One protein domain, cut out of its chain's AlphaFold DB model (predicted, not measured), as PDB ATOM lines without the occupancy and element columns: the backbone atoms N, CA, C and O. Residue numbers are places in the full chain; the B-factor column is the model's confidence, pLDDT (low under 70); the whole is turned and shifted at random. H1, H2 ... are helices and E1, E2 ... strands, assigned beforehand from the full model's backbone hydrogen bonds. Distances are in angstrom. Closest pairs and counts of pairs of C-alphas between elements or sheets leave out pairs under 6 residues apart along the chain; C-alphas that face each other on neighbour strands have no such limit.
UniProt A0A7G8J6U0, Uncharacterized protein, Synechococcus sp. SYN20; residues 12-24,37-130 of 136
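AT A GLANCE: This is residues 12 to 24 and 37 to 130 of the 136 residues of an uncharacterized protein of Synechococcus sp. SYN20 (UniProt A0A7G8J6U0). One strongly twisted sheet of five antiparallel strands has the long helix H3 packed over one face, and the shorter H1 over that same face near the E1 and E2 side. The short helix H2 and the long link before it lie beyond one end of the strands, and the last residues, 125 to 130, stick out. The printed part has 107 residues, with three named helices and five named strands in the order H1, E1, H2, E2, E3, E4, E5, H3; the sheet's order is E1, E2, E3, E4, E5, and the class is mixed, helices and strands. It is compact, with a radius of gyration of the C-alphas of 13.8 A and spans of 42 by 33 by 21 A.

IN THESE COORDINATES: H1 is residues 12 to 20, 12.0 A long, beginning with C-alpha 12 at (0.747, 3.764, -34.002). After the cut, E1 is residues 41 to 44 and H2 residues 57 to 60. E2 is residues 64 to 69, 16.5 A, and E3 residues 74 to 80, 19.4 A. E4, residues 87 to 94, spans 20.9 A from C-alpha 87 at (-4.731, -3.952, -34.397). E5 is residues 99 to 104, 14.7 A. H3, residues 110 to 129, spans 28.9 A and ends with C-alpha 129 at (-25.154, -1.860, -62.020).

HOW THE PARTS SIT: E1 and E5 are the edge strands. E1 and E2 are antiparallel at 156 degrees, with N 44 and O 65 at 2.8 A, within hydrogen-bond range. E2 to E5 form a meander, each strand the antiparallel neighbour of the one before, in three hairpins. Within range are N 68 and O 76 at 2.8 A, N 77 and O 91 at 2.8 A, and N 104 and O 90 at 2.8 A. H3 is on the sheet at a height of 8.1 A, over E4 and only just over E3, where 3 of its C-alphas fall; it runs along the strands, at 27 degrees to E4 on the local plane. The closest C-alphas of E4 and H3 are those of Ile 92 and Ala 117, 6.2 A apart. H1 is on the same face at a height of 10.0 A, over E2, making two layers, helices on one face of a sheet. H1 and H3 are close but not clearly touching, C-alphas of Val 14 and Leu 110 being closest at 6.7 A, and about perpendicular at 75 degrees. H2 is not on the sheet. Every O i to N i+4 pair is within hydrogen-bond range in H1 and H3; H2 is too short for one, and its one O i to N i+3 pair is out of range.

THE WHOLE: The C-alphas of Glu 83 and Asp 130, the two farthest apart, are 44.9 A apart. Residues 25 to 36 are cut out, and C-alphas 24 and 37 are 7.9 A apart across the cut. The link from E1 to H2, 12 residues, is long. The mean pLDDT of the printed part is 80.2, and residues 53 to 61, 97 to 98, 124 and 127 to 128 are under 70.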
ATOM      1  N   ASP A  12      -0.261   2.699 -33.894       90.81
ATOM      2  CA  ASP A  12       0.747   3.764 -34.002       90.81
ATOM      3  C   ASP A  12       1.416   3.790 -35.380       90.81
ATOM      4  O   ASP A  12       1.635   4.867 -35.939       90.81
ATOM      5  N   ASN A  13       1.690   2.620 -35.968       88.44
ATOM      6  CA  ASN A  13       2.197   2.530 -37.339       88.44
ATOM      7  C   ASN A  13       1.192   3.110 -38.344       88.44
ATOM      8  O   ASN A  13       1.583   3.869 -39.235       88.44
ATOM      9  N   VAL A  14      -0.097   2.803 -38.166       86.62
ATOM     10  CA  VAL A  14      -1.172   3.315 -39.027       86.62
ATOM     11  C   VAL A  14      -1.287   4.834 -38.902       86.62
ATOM     12  O   VAL A  14      -1.275   5.536 -39.913       86.62
ATOM     13  N   LEU A  15      -1.320   5.361 -37.675       89.00
ATOM     14  CA  LEU A  15      -1.370   6.802 -37.414       89.00
ATOM     15  C   LEU A  15      -0.158   7.528 -38.002       89.00
ATOM     16  O   LEU A  15      -0.310   8.568 -38.642       89.00
ATOM     17  N   HIS A  16       1.045   6.973 -37.839       86.12
ATOM     18  CA  HIS A  16       2.257   7.541 -38.423       86.12
ATOM     19  C   HIS A  16       2.177   7.609 -39.953       86.12
ATOM     20  O   HIS A  16       2.547   8.626 -40.545       86.12
ATOM     21  N   ALA A  17       1.675   6.557 -40.603       82.25
ATOM     22  CA  ALA A  17       1.490   6.537 -42.050       82.25
ATOM     23  C   ALA A  17       0.451   7.571 -42.517       82.25
ATOM     24  O   ALA A  17       0.692   8.259 -43.509       82.25
ATOM     25  N   LEU A  18      -0.659   7.730 -41.786       82.75
ATOM     26  CA  LEU A  18      -1.672   8.755 -42.070       82.75
ATOM     27  C   LEU A  18      -1.086  10.164 -41.964       82.75
ATOM     28  O   LEU A  18      -1.201  10.945 -42.906       82.75
ATOM     29  N   MET A  19      -0.393  10.468 -40.864       83.00
ATOM     30  CA  MET A  19       0.258  11.768 -40.668       83.00
ATOM     31  C   MET A  19       1.314  12.045 -41.747       83.00
ATOM     32  O   MET A  19       1.373  13.148 -42.284       83.00
ATOM     33  N   SER A  20       2.112  11.037 -42.115       76.56
ATOM     34  CA  SER A  20       3.134  11.162 -43.167       76.56
ATOM     35  C   SER A  20       2.534  11.433 -44.549       76.56
ATOM     36  O   SER A  20       3.176  12.068 -45.383       76.56
ATOM     37  N   ALA A  21       1.307  10.971 -44.793       77.62
ATOM     38  CA  ALA A  21       0.562  11.224 -46.023       77.62
ATOM     39  C   ALA A  21      -0.198  12.567 -46.014       77.62
ATOM     40  O   ALA A  21      -0.861  12.887 -46.998       77.62
ATOM     41  N   GLY A  22      -0.109  13.348 -44.930       76.00
ATOM     42  CA  GLY A  22      -0.842  14.605 -44.768       76.00
ATOM     43  C   GLY A  22      -2.291  14.434 -44.303       76.00
ATOM     44  O   GLY A  22      -3.078  15.364 -44.437       76.00
ATOM     45  N   GLY A  23      -2.656  13.261 -43.775       79.88
ATOM     46  CA  GLY A  23      -3.978  13.009 -43.210       79.88
ATOM     47  C   GLY A  23      -4.241  13.844 -41.955       79.88
ATOM     48  O   GLY A  23      -3.387  13.958 -41.072       79.88
ATOM     49  N   GLU A  24      -5.442  14.408 -41.860       83.56
ATOM     50  CA  GLU A  24      -5.813  15.341 -40.795       83.56
ATOM     51  C   GLU A  24      -6.560  14.638 -39.659       83.56
ATOM     52  O   GLU A  24      -7.551  13.940 -39.883       83.56
ATOM     53  N   PRO A  37     -11.977  15.678 -45.486       72.06
ATOM     54  CA  PRO A  37     -11.105  15.404 -46.612       72.06
ATOM     55  C   PRO A  37     -10.592  13.957 -46.574       72.06
ATOM     56  O   PRO A  37     -10.555  13.294 -45.536       72.06
ATOM     57  N   ASN A  38     -10.192  13.453 -47.738       79.56
ATOM     58  CA  ASN A  38      -9.612  12.119 -47.847       79.56
ATOM     59  C   ASN A  38      -8.351  12.030 -46.975       79.56
ATOM     60  O   ASN A  38      -7.503  12.921 -47.001       79.56
ATOM     61  N   GLY A  39      -8.215  10.938 -46.232       73.94
ATOM     62  CA  GLY A  39      -7.128  10.732 -45.280       73.94
ATOM     63  C   GLY A  39      -7.376  11.350 -43.905       73.94
ATOM     64  O   GLY A  39      -6.539  11.164 -43.021       73.94
ATOM     65  N   SER A  40      -8.500  12.042 -43.689       84.06
ATOM     66  CA  SER A  40      -8.906  12.443 -42.345       84.06
ATOM     67  C   SER A  40      -9.183  11.241 -41.453       84.06
ATOM     68  O   SER A  40      -9.646  10.199 -41.919       84.06
ATOM     69  N   TRP A  41      -8.927  11.386 -40.156       88.31
ATOM     70  CA  TRP A  41      -9.093  10.292 -39.208       88.31
ATOM     71  C   TRP A  41      -9.485  10.764 -37.813       88.31
ATOM     72  O   TRP A  41      -9.180  11.880 -37.405       88.31
ATOM     73  N   SER A  42     -10.132   9.892 -37.047       89.62
ATOM     74  CA  SER A  42     -10.527  10.152 -35.661       89.62
ATOM     75  C   SER A  42     -10.486   8.877 -34.835       89.62
ATOM     76  O   SER A  42     -10.639   7.786 -35.380       89.62
ATOM     77  N   ILE A  43     -10.321   9.009 -33.521       90.00
ATOM     78  CA  ILE A  43     -10.350   7.868 -32.604       90.00
ATOM     79  C   ILE A  43     -11.623   7.935 -31.768       90.00
ATOM     80  O   ILE A  43     -11.901   8.951 -31.134       90.00
ATOM     81  N   SER A  44     -12.359   6.828 -31.762       86.50
ATOM     82  CA  SER A  44     -13.483   6.573 -30.869       86.50
ATOM     83  C   SER A  44     -13.022   5.592 -29.790       86.50
ATOM     84  O   SER A  44     -12.726   4.426 -30.067       86.50
ATOM     85  N   GLU A  45     -12.908   6.071 -28.556       83.69
ATOM     86  CA  GLU A  45     -12.506   5.249 -27.411       83.69
ATOM     87  C   GLU A  45     -13.690   4.438 -26.870       83.69
ATOM     88  O   GLU A  45     -14.833   4.887 -26.941       83.69
ATOM     89  N   SER A  46     -13.411   3.261 -26.297       74.62
ATOM     90  CA  SER A  46     -14.416   2.392 -25.652       74.62
ATOM     91  C   SER A  46     -15.629   2.104 -26.548       74.62
ATOM     92  O   SER A  46     -16.782   2.277 -26.148       74.62
ATOM     93  N   THR A  47     -15.362   1.711 -27.793       73.38
ATOM     94  CA  THR A  47     -16.417   1.460 -28.779       73.38
ATOM     95  C   THR A  47     -17.042   0.094 -28.525       73.38
ATOM     96  O   THR A  47     -16.326  -0.899 -28.419       73.38
ATOM     97  N   ASP A  48     -18.375   0.025 -28.480       74.69
ATOM     98  CA  ASP A  48     -19.082  -1.254 -28.432       74.69
ATOM     99  C   ASP A  48     -18.854  -2.025 -29.739       74.69
ATOM    100  O   ASP A  48     -19.388  -1.687 -30.794       74.69
ATOM    101  N   CYS A  49     -18.010  -3.049 -29.647       73.75
ATOM    102  CA  CYS A  49     -17.630  -3.942 -30.734       73.75
ATOM    103  C   CYS A  49     -18.345  -5.305 -30.614       73.75
ATOM    104  O   CYS A  49     -17.833  -6.327 -31.071       73.75
ATOM    105  N   SER A  50     -19.499  -5.369 -29.943       73.12
ATOM    106  CA  SER A  50     -20.237  -6.621 -29.710       73.12
ATOM    107  C   SER A  50     -20.730  -7.304 -30.990       73.12
ATOM    108  O   SER A  50     -20.861  -8.530 -31.008       73.12
ATOM    109  N   HIS A  51     -20.914  -6.565 -32.091       75.06
ATOM    110  CA  HIS A  51     -21.270  -7.136 -33.400       75.06
ATOM    111  C   HIS A  51     -20.199  -8.071 -33.968       75.06
ATOM    112  O   HIS A  51     -20.505  -8.891 -34.832       75.06
ATOM    113  N   PHE A  52     -18.971  -8.018 -33.448       70.38
ATOM    114  CA  PHE A  52     -17.898  -8.921 -33.847       70.38
ATOM    115  C   PHE A  52     -17.990 -10.328 -33.236       70.38
ATOM    116  O   PHE A  52     -17.132 -11.133 -33.575       70.38
ATOM    117  N   GLY A  53     -18.995 -10.639 -32.395       58.97
ATOM    118  CA  GLY A  53     -19.564 -11.966 -32.045       58.97
ATOM    119  C   GLY A  53     -18.661 -13.105 -31.514       58.97
ATOM    120  O   GLY A  53     -19.095 -13.904 -30.691       58.97
ATOM    121  N   HIS A  54     -17.421 -13.206 -31.981       62.31
ATOM    122  CA  HIS A  54     -16.397 -14.195 -31.653       62.31
ATOM    123  C   HIS A  54     -15.256 -13.618 -30.808       62.31
ATOM    124  O   HIS A  54     -14.431 -14.374 -30.297       62.31
ATOM    125  N   LEU A  55     -15.180 -12.291 -30.684       62.38
ATOM    126  CA  LEU A  55     -14.299 -11.643 -29.722       62.38
ATOM    127  C   LEU A  55     -14.946 -11.748 -28.336       62.38
ATOM    128  O   LEU A  55     -16.141 -11.509 -28.189       62.38
ATOM    129  N   ASP A  56     -14.158 -12.129 -27.333       62.41
ATOM    130  CA  ASP A  56     -14.590 -12.203 -25.934       62.41
ATOM    131  C   ASP A  56     -15.293 -10.891 -25.519       62.41
ATOM    132  O   ASP A  56     -14.781  -9.808 -25.802       62.41
ATOM    133  N   GLU A  57     -16.458 -10.967 -24.860       60.78
ATOM    134  CA  GLU A  57     -17.265  -9.791 -24.470       60.78
ATOM    135  C   GLU A  57     -16.493  -8.773 -23.616       60.78
ATOM    136  O   GLU A  57     -16.790  -7.576 -23.613       60.78
ATOM    137  N   THR A  58     -15.503  -9.242 -22.860       59.22
ATOM    138  CA  THR A  58     -14.625  -8.392 -22.054       59.22
ATOM    139  C   THR A  58     -13.612  -7.665 -22.931       59.22
ATOM    140  O   THR A  58     -13.235  -6.532 -22.634       59.22
ATOM    141  N   ILE A  59     -13.195  -8.294 -24.034       61.62
ATOM    142  CA  ILE A  59     -12.319  -7.696 -25.039       61.62
ATOM    143  C   ILE A  59     -13.109  -6.675 -25.860       61.62
ATOM    144  O   ILE A  59     -12.650  -5.548 -25.979       61.62
ATOM    145  N   THR A  60     -14.310  -6.989 -26.350       64.75
ATOM    146  CA  THR A  60     -15.077  -6.078 -27.226       64.75
ATOM    147  C   THR A  60     -15.447  -4.748 -26.575       64.75
ATOM    148  O   THR A  60     -15.519  -3.744 -27.275       64.75
ATOM    149  N   LYS A  61     -15.620  -4.705 -25.249       66.75
ATOM    150  CA  LYS A  61     -15.949  -3.472 -24.506       66.75
ATOM    151  C   LYS A  61     -14.759  -2.549 -24.247       66.75
ATOM    152  O   LYS A  61     -14.966  -1.387 -23.908       66.75
ATOM    153  N   ARG A  62     -13.527  -3.051 -24.372       77.50
ATOM    154  CA  ARG A  62     -12.304  -2.246 -24.195       77.50
ATOM    155  C   ARG A  62     -11.684  -1.793 -25.513       77.50
ATOM    156  O   ARG A  62     -10.754  -0.994 -25.484       77.50
ATOM    157  N   LEU A  63     -12.146  -2.308 -26.655       86.44
ATOM    158  CA  LEU A  63     -11.560  -1.951 -27.942       86.44
ATOM    159  C   LEU A  63     -11.829  -0.483 -28.266       86.44
ATOM    160  O   LEU A  63     -12.869   0.097 -27.949       86.44
ATOM    161  N   SER A  64     -10.839   0.117 -28.907       90.31
ATOM    162  CA  SER A  64     -10.949   1.439 -29.496       90.31
ATOM    163  C   SER A  64     -10.938   1.309 -31.007       90.31
ATOM    164  O   SER A  64     -10.518   0.297 -31.576       90.31
ATOM    165  N   ARG A  65     -11.430   2.353 -31.656       90.38
ATOM    166  CA  ARG A  65     -11.631   2.364 -33.093       90.38
ATOM    167  C   ARG A  65     -10.991   3.594 -33.696       90.38
ATOM    168  O   ARG A  65     -11.257   4.709 -33.259       90.38
ATOM    169  N   LEU A  66     -10.148   3.382 -34.695       90.69
ATOM    170  CA  LEU A  66      -9.627   4.433 -35.555       90.69
ATOM    171  C   LEU A  66     -10.478   4.453 -36.824       90.69
ATOM    172  O   LEU A  66     -10.410   3.533 -37.635       90.69
ATOM    173  N   ASP A  67     -11.284   5.497 -36.961       88.69
ATOM    174  CA  ASP A  67     -12.081   5.793 -38.144       88.69
ATOM    175  C   ASP A  67     -11.227   6.606 -39.125       88.69
ATOM    176  O   ASP A  67     -10.663   7.632 -38.743       88.69
ATOM    177  N   ILE A  68     -11.121   6.158 -40.373       87.81
ATOM    178  CA  ILE A  68     -10.320   6.783 -41.431       87.81
ATOM    179  C   ILE A  68     -11.218   7.022 -42.637       87.81
ATOM    180  O   ILE A  68     -11.742   6.075 -43.220       87.81
ATOM    181  N   THR A  69     -11.341   8.270 -43.069       84.88
ATOM    182  CA  THR A  69     -12.029   8.617 -44.310       84.88
ATOM    183  C   THR A  69     -11.122   8.318 -45.492       84.88
ATOM    184  O   THR A  69     -10.091   8.961 -45.684       84.88
ATOM    185  N   VAL A  70     -11.494   7.329 -46.301       79.56
ATOM    186  CA  VAL A  70     -10.765   7.005 -47.534       79.56
ATOM    187  C   VAL A  70     -11.199   7.967 -48.634       79.56
ATOM    188  O   VAL A  70     -10.357   8.552 -49.318       79.56
ATOM    189  N   ASN A  71     -12.511   8.152 -48.775       78.31
ATOM    190  CA  ASN A  71     -13.136   9.132 -49.656       78.31
ATOM    191  C   ASN A  71     -14.549   9.493 -49.148       78.31
ATOM    192  O   ASN A  71     -14.946   9.090 -48.059       78.31
ATOM    193  N   GLN A  72     -15.320  10.247 -49.936       74.69
ATOM    194  CA  GLN A  72     -16.683  10.660 -49.568       74.69
ATOM    195  C   GLN A  72     -17.654   9.485 -49.355       74.69
ATOM    196  O   GLN A  72     -18.635   9.626 -48.629       74.69
ATOM    197  N   GLU A  73     -17.380   8.332 -49.958       77.69
ATOM    198  CA  GLU A  73     -18.263   7.164 -49.972       77.69
ATOM    199  C   GLU A  73     -17.818   6.082 -48.992       77.69
ATOM    200  O   GLU A  73     -18.646   5.293 -48.553       77.69
ATOM    201  N   ILE A  74     -16.538   6.055 -48.614       81.50
ATOM    202  CA  ILE A  74     -15.968   5.007 -47.775       81.50
ATOM    203  C   ILE A  74     -15.144   5.545 -46.635       81.50
ATOM    204  O   ILE A  74     -14.258   6.394 -46.781       81.50
ATOM    205  N   ASN A  75     -15.336   4.856 -45.524       85.56
ATOM    206  CA  ASN A  75     -14.427   4.908 -44.417       85.56
ATOM    207  C   ASN A  75     -13.935   3.502 -44.038       85.56
ATOM    208  O   ASN A  75     -14.546   2.468 -44.326       85.56
ATOM    209  N   LEU A  76     -12.797   3.499 -43.360       89.62
ATOM    210  CA  LEU A  76     -12.093   2.333 -42.872       89.62
ATOM    211  C   LEU A  76     -11.983   2.425 -41.354       89.62
ATOM    212  O   LEU A  76     -11.577   3.450 -40.813       89.62
ATOM    213  N   GLN A  77     -12.329   1.342 -40.674       90.31
ATOM    214  CA  GLN A  77     -12.278   1.212 -39.227       90.31
ATOM    215  C   GLN A  77     -11.201   0.210 -38.861       90.31
ATOM    216  O   GLN A  77     -11.302  -0.979 -39.168       90.31
ATOM    217  N   VAL A  78     -10.164   0.700 -38.190       91.38
ATOM    218  CA  VAL A  78      -9.175  -0.153 -37.533       91.38
ATOM    219  C   VAL A  78      -9.628  -0.347 -36.098       91.38
ATOM    220  O   VAL A  78      -9.685   0.614 -35.327       91.38
ATOM    221  N   ILE A  79      -9.957  -1.584 -35.739       90.81
ATOM    222  CA  ILE A  79     -10.287  -1.947 -34.362       90.81
ATOM    223  C   ILE A  79      -9.002  -2.388 -33.684       90.81
ATOM    224  O   ILE A  79      -8.300  -3.263 -34.196       90.81
ATOM    225  N   PHE A  80      -8.685  -1.789 -32.543       90.31
ATOM    226  CA  PHE A  80      -7.437  -2.051 -31.842       90.31
ATOM    227  C   PHE A  80      -7.638  -2.113 -30.330       90.31
ATOM    228  O   PHE A  80      -8.546  -1.498 -29.764       90.31
ATOM    229  N   ASP A  81      -6.763  -2.861 -29.670       88.12
ATOM    230  CA  ASP A  81      -6.661  -2.868 -28.217       88.12
ATOM    231  C   ASP A  81      -5.883  -1.619 -27.760       88.12
ATOM    232  O   ASP A  81      -4.711  -1.466 -28.123       88.12
ATOM    233  N   PRO A  82      -6.495  -0.697 -26.995       88.25
ATOM    234  CA  PRO A  82      -5.829   0.532 -26.578       88.25
ATOM    235  C   PRO A  82      -4.647   0.294 -25.632       88.25
ATOM    236  O   PRO A  82      -3.735   1.121 -25.620       88.25
ATOM    237  N   GLU A  83      -4.623  -0.815 -24.882       86.81
ATOM    238  CA  GLU A  83      -3.529  -1.128 -23.952       86.81
ATOM    239  C   GLU A  83      -2.290  -1.632 -24.695       86.81
ATOM    240  O   GLU A  83      -1.192  -1.102 -24.526       86.81
ATOM    241  N   SER A  84      -2.462  -2.650 -25.541       87.38
ATOM    242  CA  SER A  84      -1.356  -3.245 -26.300       87.38
ATOM    243  C   SER A  84      -1.038  -2.511 -27.605       87.38
ATOM    244  O   SER A  84      -0.029  -2.815 -28.243       87.38
ATOM    245  N   ARG A  85      -1.889  -1.561 -28.017       90.00
ATOM    246  CA  ARG A  85      -1.841  -0.843 -29.309       90.00
ATOM    247  C   ARG A  85      -1.963  -1.764 -30.529       90.00
ATOM    248  O   ARG A  85      -1.740  -1.326 -31.660       90.00
ATOM    249  N   ARG A  86      -2.302  -3.039 -30.333       89.31
ATOM    250  CA  ARG A  86      -2.390  -4.035 -31.400       89.31
ATOM    251  C   ARG A  86      -3.682  -3.866 -32.189       89.31
ATOM    252  O   ARG A  86      -4.757  -3.774 -31.604       89.31
ATOM    253  N   ASN A  87      -3.573  -3.890 -33.514       89.81
ATOM    254  CA  ASN A  87      -4.731  -3.952 -34.397       89.81
ATOM    255  C   ASN A  87      -5.319  -5.371 -34.370       89.81
ATOM    256  O   ASN A  87      -4.605  -6.350 -34.601       89.81
ATOM    257  N   GLU A  88      -6.615  -5.475 -34.098       86.69
ATOM    258  CA  GLU A  88      -7.326  -6.743 -33.912       86.69
ATOM    259  C   GLU A  88      -8.258  -7.053 -35.087       86.69
ATOM    260  O   GLU A  88      -8.366  -8.209 -35.488       86.69
ATOM    261  N   ALA A  89      -8.894  -6.043 -35.683       88.56
ATOM    262  CA  ALA A  89      -9.833  -6.244 -36.784       88.56
ATOM    263  C   ALA A  89      -9.873  -5.050 -37.745       88.56
ATOM    264  O   ALA A  89      -9.373  -3.958 -37.453       88.56
ATOM    265  N   LEU A  90     -10.479  -5.291 -38.905       89.94
ATOM    266  CA  LEU A  90     -10.773  -4.286 -39.917       89.94
ATOM    267  C   LEU A  90     -12.257  -4.330 -40.264       89.94
ATOM    268  O   LEU A  90     -12.801  -5.395 -40.557       89.94
ATOM    269  N   GLU A  91     -12.875  -3.161 -40.335       90.06
ATOM    270  CA  GLU A  91     -14.212  -2.985 -40.885       90.06
ATOM    271  C   GLU A  91     -14.198  -1.894 -41.963       90.06
ATOM    272  O   GLU A  91     -13.550  -0.858 -41.823       90.06
ATOM    273  N   ILE A  92     -14.877  -2.146 -43.078       89.44
ATOM    274  CA  ILE A  92     -15.053  -1.196 -44.179       89.44
ATOM    275  C   ILE A  92     -16.539  -0.885 -44.268       89.44
ATOM    276  O   ILE A  92     -17.355  -1.804 -44.363       89.44
ATOM    277  N   TYR A  93     -16.880   0.400 -44.256       85.88
ATOM    278  CA  TYR A  93     -18.258   0.877 -44.236       85.88
ATOM    279  C   TYR A  93     -18.477   1.938 -45.302       85.88
ATOM    280  O   TYR A  93     -17.614   2.774 -45.584       85.88
ATOM    281  N   GLU A  94     -19.673   1.894 -45.873       81.69
ATOM    282  CA  GLU A  94     -20.170   2.933 -46.757       81.69
ATOM    283  C   GLU A  94     -20.630   4.136 -45.916       81.69
ATOM    284  O   GLU A  94     -21.503   4.022 -45.051       81.69
ATOM    285  N   SER A  95     -20.038   5.303 -46.165       72.19
ATOM    286  CA  SER A  95     -20.264   6.554 -45.433       72.19
ATOM    287  C   SER A  95     -21.711   7.048 -45.496       72.19
ATOM    288  O   SER A  95     -22.176   7.696 -44.561       72.19
ATOM    289  N   THR A  96     -22.411   6.785 -46.600       70.06
ATOM    290  CA  THR A  96     -23.748   7.333 -46.888       70.06
ATOM    291  C   THR A  96     -24.859   6.552 -46.197       70.06
ATOM    292  O   THR A  96     -25.803   7.149 -45.681       70.06
ATOM    293  N   THR A  97     -24.747   5.225 -46.162       68.94
ATOM    294  CA  THR A  97     -25.758   4.327 -45.588       68.94
ATOM    295  C   THR A  97     -25.370   3.794 -44.210       68.94
ATOM    296  O   THR A  97     -26.188   3.143 -43.559       68.94
ATOM    297  N   ALA A  98     -24.136   4.061 -43.763       69.31
ATOM    298  CA  ALA A  98     -23.530   3.477 -42.567       69.31
ATOM    299  C   ALA A  98     -23.565   1.936 -42.563       69.31
ATOM    300  O   ALA A  98     -23.603   1.309 -41.503       69.31
ATOM    301  N   ARG A  99     -23.565   1.314 -43.749       77.00
ATOM    302  CA  ARG A  99     -23.594  -0.140 -43.907       77.00
ATOM    303  C   ARG A  99     -22.182  -0.711 -43.959       77.00
ATOM    304  O   ARG A  99     -21.350  -0.255 -44.744       77.00
ATOM    305  N   SER A 100     -21.944  -1.766 -43.185       82.50
ATOM    306  CA  SER A 100     -20.726  -2.569 -43.273       82.50
ATOM    307  C   SER A 100     -20.681  -3.314 -44.608       82.50
ATOM    308  O   SER A 100     -21.601  -4.062 -44.952       82.50
ATOM    309  N   LEU A 101     -19.607  -3.102 -45.364       84.25
ATOM    310  CA  LEU A 101     -19.351  -3.760 -46.645       84.25
ATOM    311  C   LEU A 101     -18.488  -5.006 -46.470       84.25
ATOM    312  O   LEU A 101     -18.727  -6.030 -47.106       84.25
ATOM    313  N   LEU A 102     -17.484  -4.919 -45.597       86.31
ATOM    314  CA  LEU A 102     -16.570  -6.015 -45.310       86.31
ATOM    315  C   LEU A 102     -16.097  -5.932 -43.862       86.31
ATOM    316  O   LEU A 102     -15.683  -4.873 -43.396       86.31
ATOM    317  N   ILE A 103     -16.105  -7.078 -43.189       87.19
ATOM    318  CA  ILE A 103     -15.544  -7.259 -41.854       87.19
ATOM    319  C   ILE A 103     -14.475  -8.346 -41.930       87.19
ATOM    320  O   ILE A 103     -14.745  -9.463 -42.378       87.19
ATOM    321  N   LEU A 104     -13.270  -8.028 -41.466       86.88
ATOM    322  CA  LEU A 104     -12.202  -8.991 -41.241       86.88
ATOM    323  C   LEU A 104     -11.905  -9.084 -39.748       86.88
ATOM    324  O   LEU A 104     -11.513  -8.109 -39.113       86.88
ATOM    325  N   MET A 105     -11.998 -10.302 -39.219       85.94
ATOM    326  CA  MET A 105     -11.700 -10.645 -37.821       85.94
ATOM    327  C   MET A 105     -10.190 -10.711 -37.519       85.94
ATOM    328  O   MET A 105      -9.752 -11.438 -36.630       85.94
ATOM    329  N   PHE A 106      -9.390 -10.025 -38.330       85.00
ATOM    330  CA  PHE A 106      -7.950  -9.877 -38.193       85.00
ATOM    331  C   PHE A 106      -7.515  -8.593 -38.906       85.00
ATOM    332  O   PHE A 106      -8.171  -8.141 -39.847       85.00
ATOM    333  N   TRP A 107      -6.378  -8.026 -38.502       86.69
ATOM    334  CA  TRP A 107      -5.763  -6.907 -39.214       86.69
ATOM    335  C   TRP A 107      -4.940  -7.403 -40.419       86.69
ATOM    336  O   TRP A 107      -3.953  -8.114 -40.216       86.69
ATOM    337  N   PRO A 108      -5.292  -7.042 -41.673       84.12
ATOM    338  CA  PRO A 108      -4.583  -7.523 -42.864       84.12
ATOM    339  C   PRO A 108      -3.337  -6.691 -43.230       84.12
ATOM    340  O   PRO A 108      -2.681  -6.983 -44.234       84.12
ATOM    341  N   GLY A 109      -3.032  -5.639 -42.464       85.38
ATOM    342  CA  GLY A 109      -2.026  -4.634 -42.808       85.38
ATOM    343  C   GLY A 109      -2.616  -3.435 -43.561       85.38
ATOM    344  O   GLY A 109      -3.539  -3.605 -44.360       85.38
ATOM    345  N   LEU A 110      -2.075  -2.229 -43.357       82.12
ATOM    346  CA  LEU A 110      -2.624  -0.976 -43.899       82.12
ATOM    347  C   LEU A 110      -2.730  -0.977 -45.430       82.12
ATOM    348  O   LEU A 110      -3.752  -0.577 -45.985       82.12
ATOM    349  N   GLU A 111      -1.701  -1.451 -46.129       83.50
ATOM    350  CA  GLU A 111      -1.699  -1.497 -47.598       83.50
ATOM    351  C   GLU A 111      -2.727  -2.492 -48.155       83.50
ATOM    352  O   GLU A 111      -3.411  -2.203 -49.140       83.50
ATOM    353  N   SER A 112      -2.887  -3.648 -47.506       86.12
ATOM    354  CA  SER A 112      -3.935  -4.615 -47.849       86.12
ATOM    355  C   SER A 112      -5.319  -4.043 -47.558       86.12
ATOM    356  O   SER A 112      -6.217  -4.158 -48.389       86.12
ATOM    357  N   ALA A 113      -5.482  -3.381 -46.411       85.62
ATOM    358  CA  ALA A 113      -6.731  -2.766 -45.985       85.62
ATOM    359  C   ALA A 113      -7.192  -1.678 -46.970       85.62
ATOM    360  O   ALA A 113      -8.351  -1.678 -47.380       85.62
ATOM    361  N   LYS A 114      -6.275  -0.820 -47.444       79.38
ATOM    362  CA  LYS A 114      -6.554   0.178 -48.494       79.38
ATOM    363  C   LYS A 114      -7.031  -0.467 -49.798       79.38
ATOM    364  O   LYS A 114      -8.027  -0.031 -50.368       79.38
ATOM    365  N   LYS A 115      -6.337  -1.509 -50.272       84.88
ATOM    366  CA  LYS A 115      -6.714  -2.227 -51.505       84.88
ATOM    367  C   LYS A 115      -8.082  -2.891 -51.384       84.88
ATOM    368  O   LYS A 115      -8.869  -2.821 -52.320       84.88
ATOM    369  N   LEU A 116      -8.358  -3.508 -50.235       85.12
ATOM    370  CA  LEU A 116      -9.650  -4.124 -49.943       85.12
ATOM    371  C   LEU A 116     -10.773  -3.089 -49.899       85.12
ATOM    372  O   LEU A 116     -11.824  -3.340 -50.472       85.12
ATOM    373  N   ALA A 117     -10.543  -1.926 -49.282       79.06
ATOM    374  CA  ALA A 117     -11.530  -0.850 -49.228       79.06
ATOM    375  C   ALA A 117     -11.929  -0.369 -50.630       79.06
ATOM    376  O   ALA A 117     -13.114  -0.292 -50.930       79.06
ATOM    377  N   ILE A 118     -10.952  -0.128 -51.509       76.81
ATOM    378  CA  ILE A 118     -11.214   0.282 -52.897       76.81
ATOM    379  C   ILE A 118     -11.950  -0.828 -53.663       76.81
ATOM    380  O   ILE A 118     -12.967  -0.572 -54.298       76.81
ATOM    381  N   ALA A 119     -11.476  -2.075 -53.567       81.94
ATOM    382  CA  ALA A 119     -12.083  -3.198 -54.281       81.94
ATOM    383  C   ALA A 119     -13.518  -3.504 -53.822       81.94
ATOM    384  O   ALA A 119     -14.342  -3.911 -54.639       81.94
ATOM    385  N   ALA A 120     -13.826  -3.308 -52.536       78.31
ATOM    386  CA  ALA A 120     -15.170  -3.492 -51.999       78.31
ATOM    387  C   ALA A 120     -16.175  -2.506 -52.619       78.31
ATOM    388  O   ALA A 120     -17.299  -2.912 -52.905       78.31
ATOM    389  N   ILE A 121     -15.768  -1.257 -52.891       72.12
ATOM    390  CA  ILE A 121     -16.602  -0.277 -53.619       72.12
ATOM    391  C   ILE A 121     -16.852  -0.757 -55.032       72.12
ATOM    392  O   ILE A 121     -18.004  -0.895 -55.426       72.12
ATOM    393  N   ASP A 122     -15.775  -1.020 -55.775       76.00
ATOM    394  CA  ASP A 122     -15.863  -1.353 -57.194       76.00
ATOM    395  C   ASP A 122     -16.772  -2.566 -57.413       76.00
ATOM    396  O   ASP A 122     -17.551  -2.608 -58.361       76.00
ATOM    397  N   GLN A 123     -16.687  -3.569 -56.533       72.06
ATOM    398  CA  GLN A 123     -17.538  -4.753 -56.612       72.06
ATOM    399  C   GLN A 123     -18.991  -4.467 -56.252       72.06
ATOM    400  O   GLN A 123     -19.886  -5.013 -56.892       72.06
ATOM    401  N   TRP A 124     -19.243  -3.629 -55.250       68.19
ATOM    402  CA  TRP A 124     -20.604  -3.304 -54.843       68.19
ATOM    403  C   TRP A 124     -21.275  -2.394 -55.881       68.19
ATOM    404  O   TRP A 124     -22.347  -2.721 -56.369       68.19
ATOM    405  N   GLN A 125     -20.608  -1.343 -56.360       71.12
ATOM    406  CA  GLN A 125     -21.113  -0.521 -57.467       71.12
ATOM    407  C   GLN A 125     -21.452  -1.375 -58.694       71.12
ATOM    408  O   GLN A 125     -22.558  -1.272 -59.218       71.12
ATOM    409  N   ARG A 126     -20.568  -2.304 -59.081       70.31
ATOM    410  CA  ARG A 126     -20.854  -3.252 -60.170       70.31
ATOM    411  C   ARG A 126     -22.040  -4.161 -59.879       70.31
ATOM    412  O   ARG A 126     -22.851  -4.369 -60.764       70.31
ATOM    413  N   ALA A 127     -22.184  -4.684 -58.664       64.44
ATOM    414  CA  ALA A 127     -23.344  -5.505 -58.322       64.44
ATOM    415  C   ALA A 127     -24.666  -4.705 -58.377       64.44
ATOM    416  O   ALA A 127     -25.692  -5.265 -58.762       64.44
ATOM    417  N   ILE A 128     -24.658  -3.402 -58.051       65.81
ATOM    418  CA  ILE A 128     -25.813  -2.509 -58.279       65.81
ATOM    419  C   ILE A 128     -26.084  -2.367 -59.777       65.81
ATOM    420  O   ILE A 128     -27.218  -2.556 -60.205       65.81
ATOM    421  N   GLU A 129     -25.055  -2.041 -60.563       71.69
ATOM    422  CA  GLU A 129     -25.154  -1.860 -62.020       71.69
ATOM    423  C   GLU A 129     -25.633  -3.130 -62.737       71.69
ATOM    424  O   GLU A 129     -26.440  -3.054 -63.661       71.69
ATOM    425  N   ASP A 130     -25.188  -4.296 -62.271       75.00
ATOM    426  CA  ASP A 130     -25.592  -5.613 -62.763       75.00
ATOM    427  C   ASP A 130     -27.017  -5.999 -62.310       75.00
ATOM    428  O   ASP A 130     -27.484  -7.099 -62.611       75.00
TER     429      ASP A 130